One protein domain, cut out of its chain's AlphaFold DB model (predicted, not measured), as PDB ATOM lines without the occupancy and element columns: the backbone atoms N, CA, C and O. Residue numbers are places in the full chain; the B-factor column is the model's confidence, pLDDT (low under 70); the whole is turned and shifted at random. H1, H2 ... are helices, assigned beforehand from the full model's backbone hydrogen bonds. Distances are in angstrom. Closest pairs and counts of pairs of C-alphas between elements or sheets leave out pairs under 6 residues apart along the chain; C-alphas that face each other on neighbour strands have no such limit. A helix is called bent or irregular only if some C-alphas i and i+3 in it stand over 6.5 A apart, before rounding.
ATOM      1  N   PHE A  52      -1.774 -39.274 -49.026       93.38
ATOM      2  CA  PHE A  52      -2.487 -38.119 -48.456       93.38
ATOM      3  C   PHE A  52      -1.874 -37.633 -47.146       93.38
ATOM      4  O   PHE A  52      -1.102 -38.330 -46.497       93.38
ATOM      5  N   ASN A  53      -2.209 -36.404 -46.749       92.44
ATOM      6  CA  ASN A  53      -1.809 -35.886 -45.446       92.44
ATOM      7  C   ASN A  53      -2.679 -36.498 -44.340       92.44
ATOM      8  O   ASN A  53      -3.894 -36.548 -44.504       92.44
ATOM      9  N   LEU A  54      -2.093 -36.884 -43.206       92.69
ATOM     10  CA  LEU A  54      -2.786 -37.489 -42.064       92.69
ATOM     11  C   LEU A  54      -4.052 -36.715 -41.643       92.69
ATOM     12  O   LEU A  54      -5.072 -37.321 -41.321       92.69
ATOM     13  N   THR A  55      -4.042 -35.384 -41.750       89.62
ATOM     14  CA  THR A  55      -5.211 -34.523 -41.471       89.62
ATOM     15  C   THR A  55      -6.437 -34.815 -42.357       89.62
ATOM     16  O   THR A  55      -7.572 -34.556 -41.953       89.62
ATOM     17  N   HIS A  56      -6.249 -35.411 -43.537       92.56
ATOM     18  CA  HIS A  56      -7.305 -35.790 -44.488       92.56
ATOM     19  C   HIS A  56      -7.775 -37.247 -44.361       92.56
ATOM     20  O   HIS A  56      -8.614 -37.689 -45.148       92.56
ATOM     21  N   LEU A  57      -7.295 -37.990 -43.361       94.69
ATOM     22  CA  LEU A  57      -7.620 -39.405 -43.152       94.69
ATOM     23  C   LEU A  57      -9.131 -39.695 -43.118       94.69
ATOM     24  O   LEU A  57      -9.603 -40.651 -43.729       94.69
ATOM     25  N   HIS A  58      -9.904 -38.845 -42.444       92.50
ATOM     26  CA  HIS A  58     -11.358 -38.976 -42.348       92.50
ATOM     27  C   HIS A  58     -12.058 -38.835 -43.712       92.50
ATOM     28  O   HIS A  58     -13.004 -39.565 -44.007       92.50
ATOM     29  N   THR A  59     -11.571 -37.927 -44.567       92.94
ATOM     30  CA  THR A  59     -12.090 -37.744 -45.927       92.94
ATOM     31  C   THR A  59     -11.785 -38.985 -46.756       92.94
ATOM     32  O   THR A  59     -12.681 -39.513 -47.406       92.94
ATOM     33  N   PHE A  60     -10.564 -39.517 -46.661       95.44
ATOM     34  CA  PHE A  60     -10.192 -40.743 -47.364       95.44
ATOM     35  C   PHE A  60     -11.037 -41.952 -46.933       95.44
ATOM     36  O   PHE A  60     -11.577 -42.657 -47.782       95.44
ATOM     37  N   LEU A  61     -11.239 -42.158 -45.627       95.69
ATOM     38  CA  LEU A  61     -12.112 -43.221 -45.114       95.69
ATOM     39  C   LEU A  61     -13.558 -43.085 -45.605       95.69
ATOM     40  O   LEU A  61     -14.202 -44.092 -45.911       95.69
ATOM     41  N   ARG A  62     -14.073 -41.855 -45.709       92.81
ATOM     42  CA  ARG A  62     -15.398 -41.601 -46.283       92.81
ATOM     43  C   ARG A  62     -15.449 -42.012 -47.753       92.81
ATOM     44  O   ARG A  62     -16.363 -42.741 -48.136       92.81
ATOM     45  N   GLU A  63     -14.465 -41.603 -48.553       94.25
ATOM     46  CA  GLU A  63     -14.392 -41.981 -49.969       94.25
ATOM     47  C   GLU A  63     -14.256 -43.501 -50.149       94.25
ATOM     48  O   GLU A  63     -14.950 -44.079 -50.987       94.25
ATOM     49  N   LEU A  64     -13.469 -44.188 -49.313       95.50
ATOM     50  CA  LEU A  64     -13.416 -45.656 -49.300       95.50
ATOM     51  C   LEU A  64     -14.760 -46.290 -48.932       95.50
ATOM     52  O   LEU A  64     -15.137 -47.310 -49.504       95.50
ATOM     53  N   GLY A  65     -15.518 -45.675 -48.024       93.56
ATOM     54  CA  GLY A  65     -16.871 -46.108 -47.679       93.56
ATOM     55  C   GLY A  65     -17.861 -46.041 -48.849       93.56
ATOM     56  O   GLY A  65     -18.827 -46.808 -48.861       93.56
ATOM     57  N   HIS A  66     -17.625 -45.161 -49.828       93.62
ATOM     58  CA  HIS A  66     -18.378 -45.096 -51.086       93.62
ATOM     59  C   HIS A  66     -17.856 -46.080 -52.145       93.62
ATOM     60  O   HIS A  66     -18.625 -46.531 -52.991       93.62
ATOM     61  N   HIS A  67     -16.581 -46.470 -52.061       95.94
ATOM     62  CA  HIS A  67     -15.896 -47.332 -53.029       95.94
ATOM     63  C   HIS A  67     -15.360 -48.618 -52.381       95.94
ATOM     64  O   HIS A  67     -14.227 -49.029 -52.619       95.94
ATOM     65  N   TYR A  68     -16.177 -49.281 -51.556       96.19
ATOM     66  CA  TYR A  68     -15.743 -50.427 -50.741       96.19
ATOM     67  C   TYR A  68     -15.162 -51.593 -51.565       96.19
ATOM     68  O   TYR A  68     -14.329 -52.348 -51.070       96.19
ATOM     69  N   TYR A  69     -15.555 -51.729 -52.834       97.31
ATOM     70  CA  TYR A  69     -15.026 -52.737 -53.756       97.31
ATOM     71  C   TYR A  69     -13.543 -52.519 -54.119       97.31
ATOM     72  O   TYR A  69     -12.894 -53.447 -54.602       97.31
ATOM     73  N   LEU A  70     -12.994 -51.323 -53.877       97.25
ATOM     74  CA  LEU A  70     -11.577 -51.003 -54.081       97.25
ATOM     75  C   LEU A  70     -10.699 -51.388 -52.889       97.25
ATOM     76  O   LEU A  70      -9.495 -51.549 -53.060       97.25
ATOM     77  N   ILE A  71     -11.279 -51.589 -51.701       97.88
ATOM     78  CA  ILE A  71     -10.534 -51.910 -50.475       97.88
ATOM     79  C   ILE A  71      -9.568 -53.098 -50.665       97.88
ATOM     80  O   ILE A  71      -8.393 -52.968 -50.313       97.88
ATOM     81  N   PRO A  72      -9.971 -54.233 -51.277       98.31
ATOM     82  CA  PRO A  72      -9.054 -55.348 -51.512       98.31
ATOM     83  C   PRO A  72      -7.953 -55.049 -52.541       98.31
ATOM     84  O   PRO A  72      -6.985 -55.805 -52.621       98.31
ATOM     85  N   LYS A  73      -8.085 -53.995 -53.352       97.69
ATOM     86  CA  LYS A  73      -7.087 -53.614 -54.360       97.69
ATOM     87  C   LYS A  73      -5.952 -52.769 -53.775       97.69
ATOM     88  O   LYS A  73      -4.883 -52.718 -54.378       97.69
ATOM     89  N   ILE A  74      -6.151 -52.157 -52.606       98.00
ATOM     90  CA  ILE A  74      -5.157 -51.294 -51.958       98.00
ATOM     91  C   ILE A  74      -4.024 -52.144 -51.386       98.00
ATOM     92  O   ILE A  74      -4.203 -52.902 -50.428       98.00
ATOM     93  N   PRO A 107      -0.173 -34.419 -28.107       85.62
ATOM     94  CA  PRO A 107      -1.334 -33.604 -28.454       85.62
ATOM     95  C   PRO A 107      -2.446 -34.450 -29.094       85.62
ATOM     96  O   PRO A 107      -2.630 -34.443 -30.314       85.62
ATOM     97  N   ALA A 108      -3.207 -35.173 -28.271       87.88
ATOM     98  CA  ALA A 108      -4.385 -35.913 -28.714       87.88
ATOM     99  C   ALA A 108      -5.412 -34.972 -29.369       87.88
ATOM    100  O   ALA A 108      -5.757 -33.919 -28.822       87.88
ATOM    101  N   LEU A 109      -5.909 -35.342 -30.554       86.69
ATOM    102  CA  LEU A 109      -6.849 -34.507 -31.300       86.69
ATOM    103  C   LEU A 109      -8.289 -34.982 -31.061       86.69
ATOM    104  O   LEU A 109      -8.647 -36.078 -31.505       86.69
ATOM    105  N   PRO A 110      -9.151 -34.174 -30.414       88.25
ATOM    106  CA  PRO A 110     -10.537 -34.559 -30.215       88.25
ATOM    107  C   PRO A 110     -11.280 -34.626 -31.551       88.25
ATOM    108  O   PRO A 110     -10.939 -33.945 -32.522       88.25
ATOM    109  N   CYS A 111     -12.329 -35.444 -31.604       84.81
ATOM    110  CA  CYS A 111     -13.157 -35.560 -32.800       84.81
ATOM    111  C   CYS A 111     -13.927 -34.253 -33.076       84.81
ATOM    112  O   CYS A 111     -14.706 -33.832 -32.215       84.81
ATOM    113  N   PRO A 112     -13.786 -33.634 -34.267       86.50
ATOM    114  CA  PRO A 112     -14.635 -32.514 -34.664       86.50
ATOM    115  C   PRO A 112     -16.108 -32.939 -34.714       86.50
ATOM    116  O   PRO A 112     -16.438 -34.011 -35.234       86.50
ATOM    117  N   TRP A 113     -17.015 -32.105 -34.202       82.44
ATOM    118  CA  TRP A 113     -18.446 -32.429 -34.146       82.44
ATOM    119  C   TRP A 113     -19.048 -32.625 -35.546       82.44
ATOM    120  O   TRP A 113     -19.949 -33.446 -35.726       82.44
ATOM    121  N   GLU A 114     -18.508 -31.937 -36.554       87.00
ATOM    122  CA  GLU A 114     -18.901 -32.036 -37.959       87.00
ATOM    123  C   GLU A 114     -18.698 -33.452 -38.502       87.00
ATOM    124  O   GLU A 114     -19.500 -33.944 -39.296       87.00
ATOM    125  N   LEU A 115     -17.646 -34.139 -38.043       81.94
ATOM    126  CA  LEU A 115     -17.362 -35.505 -38.463       81.94
ATOM    127  C   LEU A 115     -18.403 -36.486 -37.906       81.94
ATOM    128  O   LEU A 115     -18.755 -37.461 -38.572       81.94
ATOM    129  N   PHE A 116     -18.942 -36.204 -36.716       73.38
ATOM    130  CA  PHE A 116     -20.033 -36.975 -36.119       73.38
ATOM    131  C   PHE A 116     -21.418 -36.608 -36.645       73.38
ATOM    132  O   PHE A 116     -22.306 -37.462 -36.621       73.38
ATOM    133  N   ALA A 117     -21.606 -35.401 -37.179       80.00
ATOM    134  CA  ALA A 117     -22.845 -35.025 -37.857       80.00
ATOM    135  C   ALA A 117     -23.104 -35.867 -39.126       80.00
ATOM    136  O   ALA A 117     -24.239 -35.962 -39.595       80.00
ATOM    137  N   LEU A 118     -22.078 -36.539 -39.662       81.62
ATOM    138  CA  LEU A 118     -22.215 -37.535 -40.723       81.62
ATOM    139  C   LEU A 118     -22.815 -38.825 -40.142       81.62
ATOM    140  O   LEU A 118     -22.090 -39.715 -39.691       81.62
ATOM    141  N   SER A 119     -24.149 -38.917 -40.172       65.75
ATOM    142  CA  SER A 119     -24.992 -39.825 -39.368       65.75
ATOM    143  C   SER A 119     -24.611 -41.314 -39.340       65.75
ATOM    144  O   SER A 119     -24.995 -42.007 -38.404       65.75
ATOM    145  N   ASN A 120     -23.807 -41.808 -40.288       88.69
ATOM    146  CA  ASN A 120     -23.383 -43.212 -40.345       88.69
ATOM    147  C   ASN A 120     -21.865 -43.441 -40.244       88.69
ATOM    148  O   ASN A 120     -21.437 -44.592 -40.156       88.69
ATOM    149  N   PHE A 121     -21.027 -42.400 -40.274       89.69
ATOM    150  CA  PHE A 121     -19.569 -42.584 -40.323       89.69
ATOM    151  C   PHE A 121     -19.030 -43.208 -39.028       89.69
ATOM    152  O   PHE A 121     -18.320 -44.215 -39.060       89.69
ATOM    153  N   ARG A 122     -19.445 -42.661 -37.879       90.94
ATOM    154  CA  ARG A 122     -19.071 -43.178 -36.554       90.94
ATOM    155  C   ARG A 122     -19.519 -44.617 -36.346       90.94
ATOM    156  O   ARG A 122     -18.720 -45.430 -35.895       90.94
ATOM    157  N   ALA A 123     -20.781 -44.911 -36.660       92.88
ATOM    158  CA  ALA A 123     -21.356 -46.241 -36.481       92.88
ATOM    159  C   ALA A 123     -20.542 -47.294 -37.247       92.88
ATOM    160  O   ALA A 123     -20.120 -48.283 -36.662       92.88
ATOM    161  N   ARG A 124     -20.174 -47.005 -38.502       93.94
ATOM    162  CA  ARG A 124     -19.313 -47.892 -39.302       93.94
ATOM    163  C   ARG A 124     -17.927 -48.100 -38.688       93.94
ATOM    164  O   ARG A 124     -17.423 -49.217 -38.702       93.94
ATOM    165  N   CYS A 125     -17.305 -47.050 -38.146       95.00
ATOM    166  CA  CYS A 125     -16.018 -47.189 -37.454       95.00
ATOM    167  C   CYS A 125     -16.152 -48.103 -36.228       95.00
ATOM    168  O   CYS A 125     -15.338 -49.003 -36.038       95.00
ATOM    169  N   VAL A 126     -17.210 -47.913 -35.434       95.06
ATOM    170  CA  VAL A 126     -17.546 -48.758 -34.280       95.06
ATOM    171  C   VAL A 126     -17.759 -50.217 -34.697       95.06
ATOM    172  O   VAL A 126     -17.239 -51.113 -34.032       95.06
ATOM    173  N   ASP A 127     -18.451 -50.465 -35.809       95.44
ATOM    174  CA  ASP A 127     -18.685 -51.814 -36.329       95.44
ATOM    175  C   ASP A 127     -17.375 -52.506 -36.724       95.44
ATOM    176  O   ASP A 127     -17.146 -53.655 -36.341       95.44
ATOM    177  N   VAL A 128     -16.475 -51.799 -37.418       96.44
ATOM    178  CA  VAL A 128     -15.137 -52.311 -37.767       96.44
ATOM    179  C   VAL A 128     -14.333 -52.647 -36.510       96.44
ATOM    180  O   VAL A 128     -13.739 -53.722 -36.428       96.44
ATOM    181  N   ILE A 129     -14.339 -51.752 -35.518       96.06
ATOM    182  CA  ILE A 129     -13.649 -51.940 -34.235       96.06
ATOM    183  C   ILE A 129     -14.161 -53.193 -33.520       96.06
ATOM    184  O   ILE A 129     -13.371 -54.036 -33.089       96.06
ATOM    185  N   ASN A 130     -15.482 -53.332 -33.415       95.44
ATOM    186  CA  ASN A 130     -16.118 -54.458 -32.739       95.44
ATOM    187  C   ASN A 130     -15.868 -55.778 -33.478       95.44
ATOM    188  O   ASN A 130     -15.625 -56.797 -32.835       95.44
ATOM    189  N   TYR A 131     -15.885 -55.753 -34.814       95.12
ATOM    190  CA  TYR A 131     -15.580 -56.914 -35.644       95.12
ATOM    191  C   TYR A 131     -14.124 -57.374 -35.483       95.12
ATOM    192  O   TYR A 131     -13.858 -58.574 -35.373       95.12
ATOM    193  N   PHE A 132     -13.179 -56.430 -35.451       95.62
ATOM    194  CA  PHE A 132     -11.755 -56.736 -35.345       95.62
ATOM    195  C   PHE A 132     -11.365 -57.227 -33.944       95.62
ATOM    196  O   PHE A 132     -10.682 -58.243 -33.818       95.62
ATOM    197  N   LEU A 133     -11.843 -56.568 -32.883       93.44
ATOM    198  CA  LEU A 133     -11.540 -56.913 -31.486       93.44
ATOM    199  C   LEU A 133     -12.561 -57.893 -30.893       93.44
ATOM    200  O   LEU A 133     -13.150 -57.585 -29.854       93.44
ATOM    201  N   LYS A 134     -12.797 -59.032 -31.564       78.50
ATOM    202  CA  LYS A 134     -13.865 -60.022 -31.281       78.50
ATOM    203  C   LYS A 134     -14.269 -60.118 -29.799       78.50
ATOM    204  O   LYS A 134     -15.455 -59.977 -29.524       78.50
ATOM    205  N   GLU A 135     -13.307 -60.192 -28.871       72.94
ATOM    206  CA  GLU A 135     -13.435 -59.874 -27.433       72.94
ATOM    207  C   GLU A 135     -12.076 -59.342 -26.915       72.94
ATOM    208  O   GLU A 135     -11.038 -59.800 -27.392       72.94
ATOM    209  N   GLY A 136     -12.034 -58.367 -25.991       74.62
ATOM    210  CA  GLY A 136     -10.757 -57.929 -25.400       74.62
ATOM    211  C   GLY A 136     -10.740 -56.566 -24.698       74.62
ATOM    212  O   GLY A 136     -11.592 -55.704 -24.931       74.62
ATOM    213  N   ASP A 137      -9.701 -56.373 -23.880       81.62
ATOM    214  CA  ASP A 137      -9.507 -55.229 -22.975       81.62
ATOM    215  C   ASP A 137      -9.423 -53.871 -23.697       81.62
ATOM    216  O   ASP A 137      -9.806 -52.840 -23.149       81.62
ATOM    217  N   TYR A 138      -9.001 -53.859 -24.965       94.00
ATOM    218  CA  TYR A 138      -8.752 -52.622 -25.715       94.00
ATOM    219  C   TYR A 138      -9.983 -52.000 -26.380       94.00
ATOM    220  O   TYR A 138      -9.915 -50.856 -26.839       94.00
ATOM    221  N   ARG A 139     -11.132 -52.696 -26.420       93.94
ATOM    222  CA  ARG A 139     -12.346 -52.182 -27.084       93.94
ATOM    223  C   ARG A 139     -12.799 -50.854 -26.479       93.94
ATOM    224  O   ARG A 139     -13.147 -49.927 -27.206       93.94
ATOM    225  N   ARG A 140     -12.768 -50.746 -25.146       94.56
ATOM    226  CA  ARG A 140     -13.141 -49.518 -24.435       94.56
ATOM    227  C   ARG A 140     -12.191 -48.370 -24.772       94.56
ATOM    228  O   ARG A 140     -12.670 -47.279 -25.058       94.56
ATOM    229  N   ASN A 141     -10.879 -48.617 -24.782       96.00
ATOM    230  CA  ASN A 141      -9.879 -47.605 -25.128       96.00
ATOM    231  C   ASN A 141     -10.094 -47.058 -26.539       96.00
ATOM    232  O   ASN A 141     -10.060 -45.847 -26.726       96.00
ATOM    233  N   TRP A 142     -10.394 -47.925 -27.507       95.50
ATOM    234  CA  TRP A 142     -10.622 -47.495 -28.884       95.50
ATOM    235  C   TRP A 142     -11.902 -46.656 -29.032       95.50
ATOM    236  O   TRP A 142     -11.896 -45.624 -29.705       95.50
ATOM    237  N   HIS A 143     -12.984 -47.032 -28.336       94.31
ATOM    238  CA  HIS A 143     -14.214 -46.226 -28.284       94.31
ATOM    239  C   HIS A 143     -14.001 -44.870 -27.609       94.31
ATOM    240  O   HIS A 143     -14.558 -43.870 -28.063       94.31
ATOM    241  N   THR A 144     -13.185 -44.810 -26.553       95.75
ATOM    242  CA  THR A 144     -12.773 -43.539 -25.941       95.75
ATOM    243  C   THR A 144     -11.954 -42.705 -26.926       95.75
ATOM    244  O   THR A 144     -12.252 -41.525 -27.108       95.75
ATOM    245  N   ALA A 145     -10.991 -43.322 -27.619       95.69
ATOM    246  CA  ALA A 145     -10.133 -42.661 -28.599       95.69
ATOM    247  C   ALA A 145     -10.932 -42.069 -29.769       95.69
ATOM    248  O   ALA A 145     -10.632 -40.967 -30.198       95.69
ATOM    249  N   LEU A 146     -12.034 -42.688 -30.209       94.44
ATOM    250  CA  LEU A 146     -12.920 -42.063 -31.206       94.44
ATOM    251  C   LEU A 146     -13.449 -40.678 -30.787       94.44
ATOM    252  O   LEU A 146     -13.881 -39.926 -31.653       94.44
ATOM    253  N   ASN A 147     -13.453 -40.333 -29.497       92.94
ATOM    254  CA  ASN A 147     -13.828 -38.994 -29.036       92.94
ATOM    255  C   ASN A 147     -12.604 -38.144 -28.661       92.94
ATOM    256  O   ASN A 147     -12.604 -36.949 -28.943       92.94
ATOM    257  N   ALA A 148     -11.598 -38.753 -28.024       94.06
ATOM    258  CA  ALA A 148     -10.465 -38.054 -27.414       94.06
ATOM    259  C   ALA A 148      -9.211 -37.969 -28.303       94.06
ATOM    260  O   ALA A 148      -8.464 -37.007 -28.188       94.06
ATOM    261  N   ASP A 149      -8.998 -38.945 -29.186       94.56
ATOM    262  CA  ASP A 149      -7.903 -38.970 -30.158       94.56
ATOM    263  C   ASP A 149      -8.363 -39.599 -31.485       94.56
ATOM    264  O   ASP A 149      -8.100 -40.768 -31.813       94.56
ATOM    265  N   ILE A 150      -9.136 -38.818 -32.239       94.12
ATOM    266  CA  ILE A 150      -9.828 -39.305 -33.432       94.12
ATOM    267  C   ILE A 150      -8.846 -39.771 -34.505       94.12
ATOM    268  O   ILE A 150      -9.134 -40.728 -35.222       94.12
ATOM    269  N   VAL A 151      -7.687 -39.120 -34.627       94.31
ATOM    270  CA  VAL A 151      -6.736 -39.403 -35.708       94.31
ATOM    271  C   VAL A 151      -6.191 -40.817 -35.565       94.31
ATOM    272  O   VAL A 151      -6.252 -41.590 -36.523       94.31
ATOM    273  N   GLN A 152      -5.760 -41.199 -34.362       95.81
ATOM    274  CA  GLN A 152      -5.234 -42.541 -34.112       95.81
ATOM    275  C   GLN A 152      -6.319 -43.609 -34.178       95.81
ATOM    276  O   GLN A 152      -6.098 -44.698 -34.719       95.81
ATOM    277  N   ALA A 153      -7.523 -43.297 -33.692       96.88
ATOM    278  CA  ALA A 153      -8.654 -44.210 -33.792       96.88
ATOM    279  C   ALA A 153      -8.993 -44.527 -35.257       96.88
ATOM    280  O   ALA A 153      -9.120 -45.702 -35.617       96.88
ATOM    281  N   LEU A 154      -9.075 -43.498 -36.106       97.06
ATOM    282  CA  LEU A 154      -9.319 -43.644 -37.541       97.06
ATOM    283  C   LEU A 154      -8.154 -44.318 -38.267       97.06
ATOM    284  O   LEU A 154      -8.394 -45.089 -39.197       97.06
ATOM    285  N   LEU A 155      -6.910 -44.075 -37.848       97.69
ATOM    286  CA  LEU A 155      -5.741 -44.723 -38.442       97.69
ATOM    287  C   LEU A 155      -5.794 -46.230 -38.195       97.69
ATOM    288  O   LEU A 155      -5.628 -47.016 -39.129       97.69
ATOM    289  N   GLY A 156      -6.109 -46.636 -36.963       97.88
ATOM    290  CA  GLY A 156      -6.346 -48.037 -36.633       97.88
ATOM    291  C   GLY A 156      -7.448 -48.655 -37.498       97.88
ATOM    292  O   GLY A 156      -7.252 -49.732 -38.057       97.88
ATOM    293  N   VAL A 157      -8.586 -47.964 -37.656       98.06
ATOM    294  CA  VAL A 157      -9.704 -48.427 -38.504       98.06
ATOM    295  C   VAL A 157      -9.244 -48.615 -39.946       98.06
ATOM    296  O   VAL A 157      -9.490 -49.677 -40.519       98.06
ATOM    297  N   LEU A 158      -8.538 -47.633 -40.518       98.38
ATOM    298  CA  LEU A 158      -8.010 -47.721 -41.878       98.38
ATOM    299  C   LEU A 158      -7.126 -48.961 -42.046       98.38
ATOM    300  O   LEU A 158      -7.353 -49.770 -42.937       98.38
ATOM    301  N   LEU A 159      -6.139 -49.150 -41.175       98.19
ATOM    302  CA  LEU A 159      -5.177 -50.248 -41.299       98.19
ATOM    303  C   LEU A 159      -5.820 -51.634 -41.118       98.19
ATOM    304  O   LEU A 159      -5.340 -52.623 -41.683       98.19
ATOM    305  N   VAL A 160      -6.923 -51.712 -40.370       97.88
ATOM    306  CA  VAL A 160      -7.724 -52.934 -40.222       97.88
ATOM    307  C   VAL A 160      -8.512 -53.254 -41.485       97.88
ATOM    308  O   VAL A 160      -8.504 -54.409 -41.915       97.88
ATOM    309  N   ILE A 161      -9.167 -52.262 -42.096       98.12
ATOM    310  CA  ILE A 161     -10.015 -52.510 -43.270       98.12
ATOM    311  C   ILE A 161      -9.219 -52.818 -44.537       98.12
ATOM    312  O   ILE A 161      -9.833 -53.243 -45.499       98.12
ATOM    313  N   LEU A 162      -7.895 -52.631 -44.568       98.31
ATOM    314  CA  LEU A 162      -7.046 -52.930 -45.726       98.31
ATOM    315  C   LEU A 162      -6.425 -54.345 -45.614       98.31
ATOM    316  O   LEU A 162      -5.333 -54.502 -45.054       98.31
ATOM    317  N   PRO A 163      -7.068 -55.412 -46.136       97.56
ATOM    318  CA  PRO A 163      -6.589 -56.790 -45.966       97.56
ATOM    319  C   PRO A 163      -5.344 -57.109 -46.804       97.56
ATOM    320  O   PRO A 163      -4.577 -58.006 -46.471       97.56
ATOM    321  N   ASN A 164      -5.133 -56.383 -47.903       98.31
ATOM    322  CA  ASN A 164      -4.054 -56.647 -48.852       98.31
ATOM    323  C   ASN A 164      -2.908 -55.638 -48.763       98.31
ATOM    324  O   ASN A 164      -2.030 -55.656 -49.626       98.31
TER     325      ASN A 164
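What this domain is: This is residues 52 to 74 and 107 to 164 of the 411 residues of an uncharacterized protein of Lophiostoma macrostomum CBS 122681 (UniProt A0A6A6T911). Helix H6 lies in the middle of a compact, rounded all-helix domain, packed across a helical hairpin of H4 and H5 and touched also by the long irregular helix H1. The two short helices lie at the periphery: H2 beyond the last residues of H1, and H3 near both H1 and H4. The 81 printed residues hold six named helices, H1 to H6 in chain order, and no named strand. The helix packing is mostly crossed. The radius of gyration of the C-alphas is 12.4 A, and the C-alphas span 30 by 30 by 24 A along their three main axes.

How they stand to each other: H1, residues 54 to 66, is close to but not clearly touching H2, residues 68 to 73, with the C-alphas of Leu 64 and Ile 71 closest at 7.0 A. H3, residues 113 to 117, touches no helix; its closest C-alpha to H4, residues 121 to 132, is that of Phe 116, 6.3 A from that of Arg 122. H5, residues 138 to 148, forms a hairpin with H4, at a shallow tilt of 19 degrees, opposite ways; H4 touches it with residues 126 to 130 alone, and the closest C-alphas, of Asn 130 and Arg 139, are 7.2 A apart. H6, residues 150 to 161, is the hub, touching three helices. It touches H1 at a steep tilt of 44 degrees, the same way, with the C-alphas of Leu 61 and Leu 158 closest at 6.9 A. It touches H4 at a steep tilt of 55 degrees, the same way, with the C-alphas of Cys 125 and Val 157 closest at 6.5 A. With residues 152 to 154 alone it touches H5, at a steep tilt of 48 degrees, opposite ways; the C-alphas of Leu 146 and Ala 153 are closest, at 5.4 A. H1 and H5 are apart. In H3, H4 and H6 each O i to N i+4 pair is within hydrogen-bond range; H1 has 7 of 9, H5 6 of 7, and H2 0 of 2, with 2 of 3 O i to N i+3 pairs.

Where its parts are: H1 begins at C-alpha 54 (-2.786, -37.489, -42.064) and is 19.6 A long; it is irregular, C-alphas 55 and 58 being 7.6 A apart. H2 is irregular too, but only just, with C-alphas 69 and 72 6.9 A apart. H2 is 9.9 A long and H3 6.3 A. H4 measures 16.9 A, H5 14.8 A and H6 16.5 A, ending at C-alpha 161 (-10.015, -52.510, -43.270).

The domain as a whole: The C-alphas of Tyr 69 and Pro 107, the two farthest apart, are 34.6 A apart. Residues 75 to 106 are not printed, and C-alphas 74 and 107 stand 29.7 A apart across this cut. The links printed whole are tight. The mean pLDDT of the printed part is 92.2; one residue, Ser 119, is under 70.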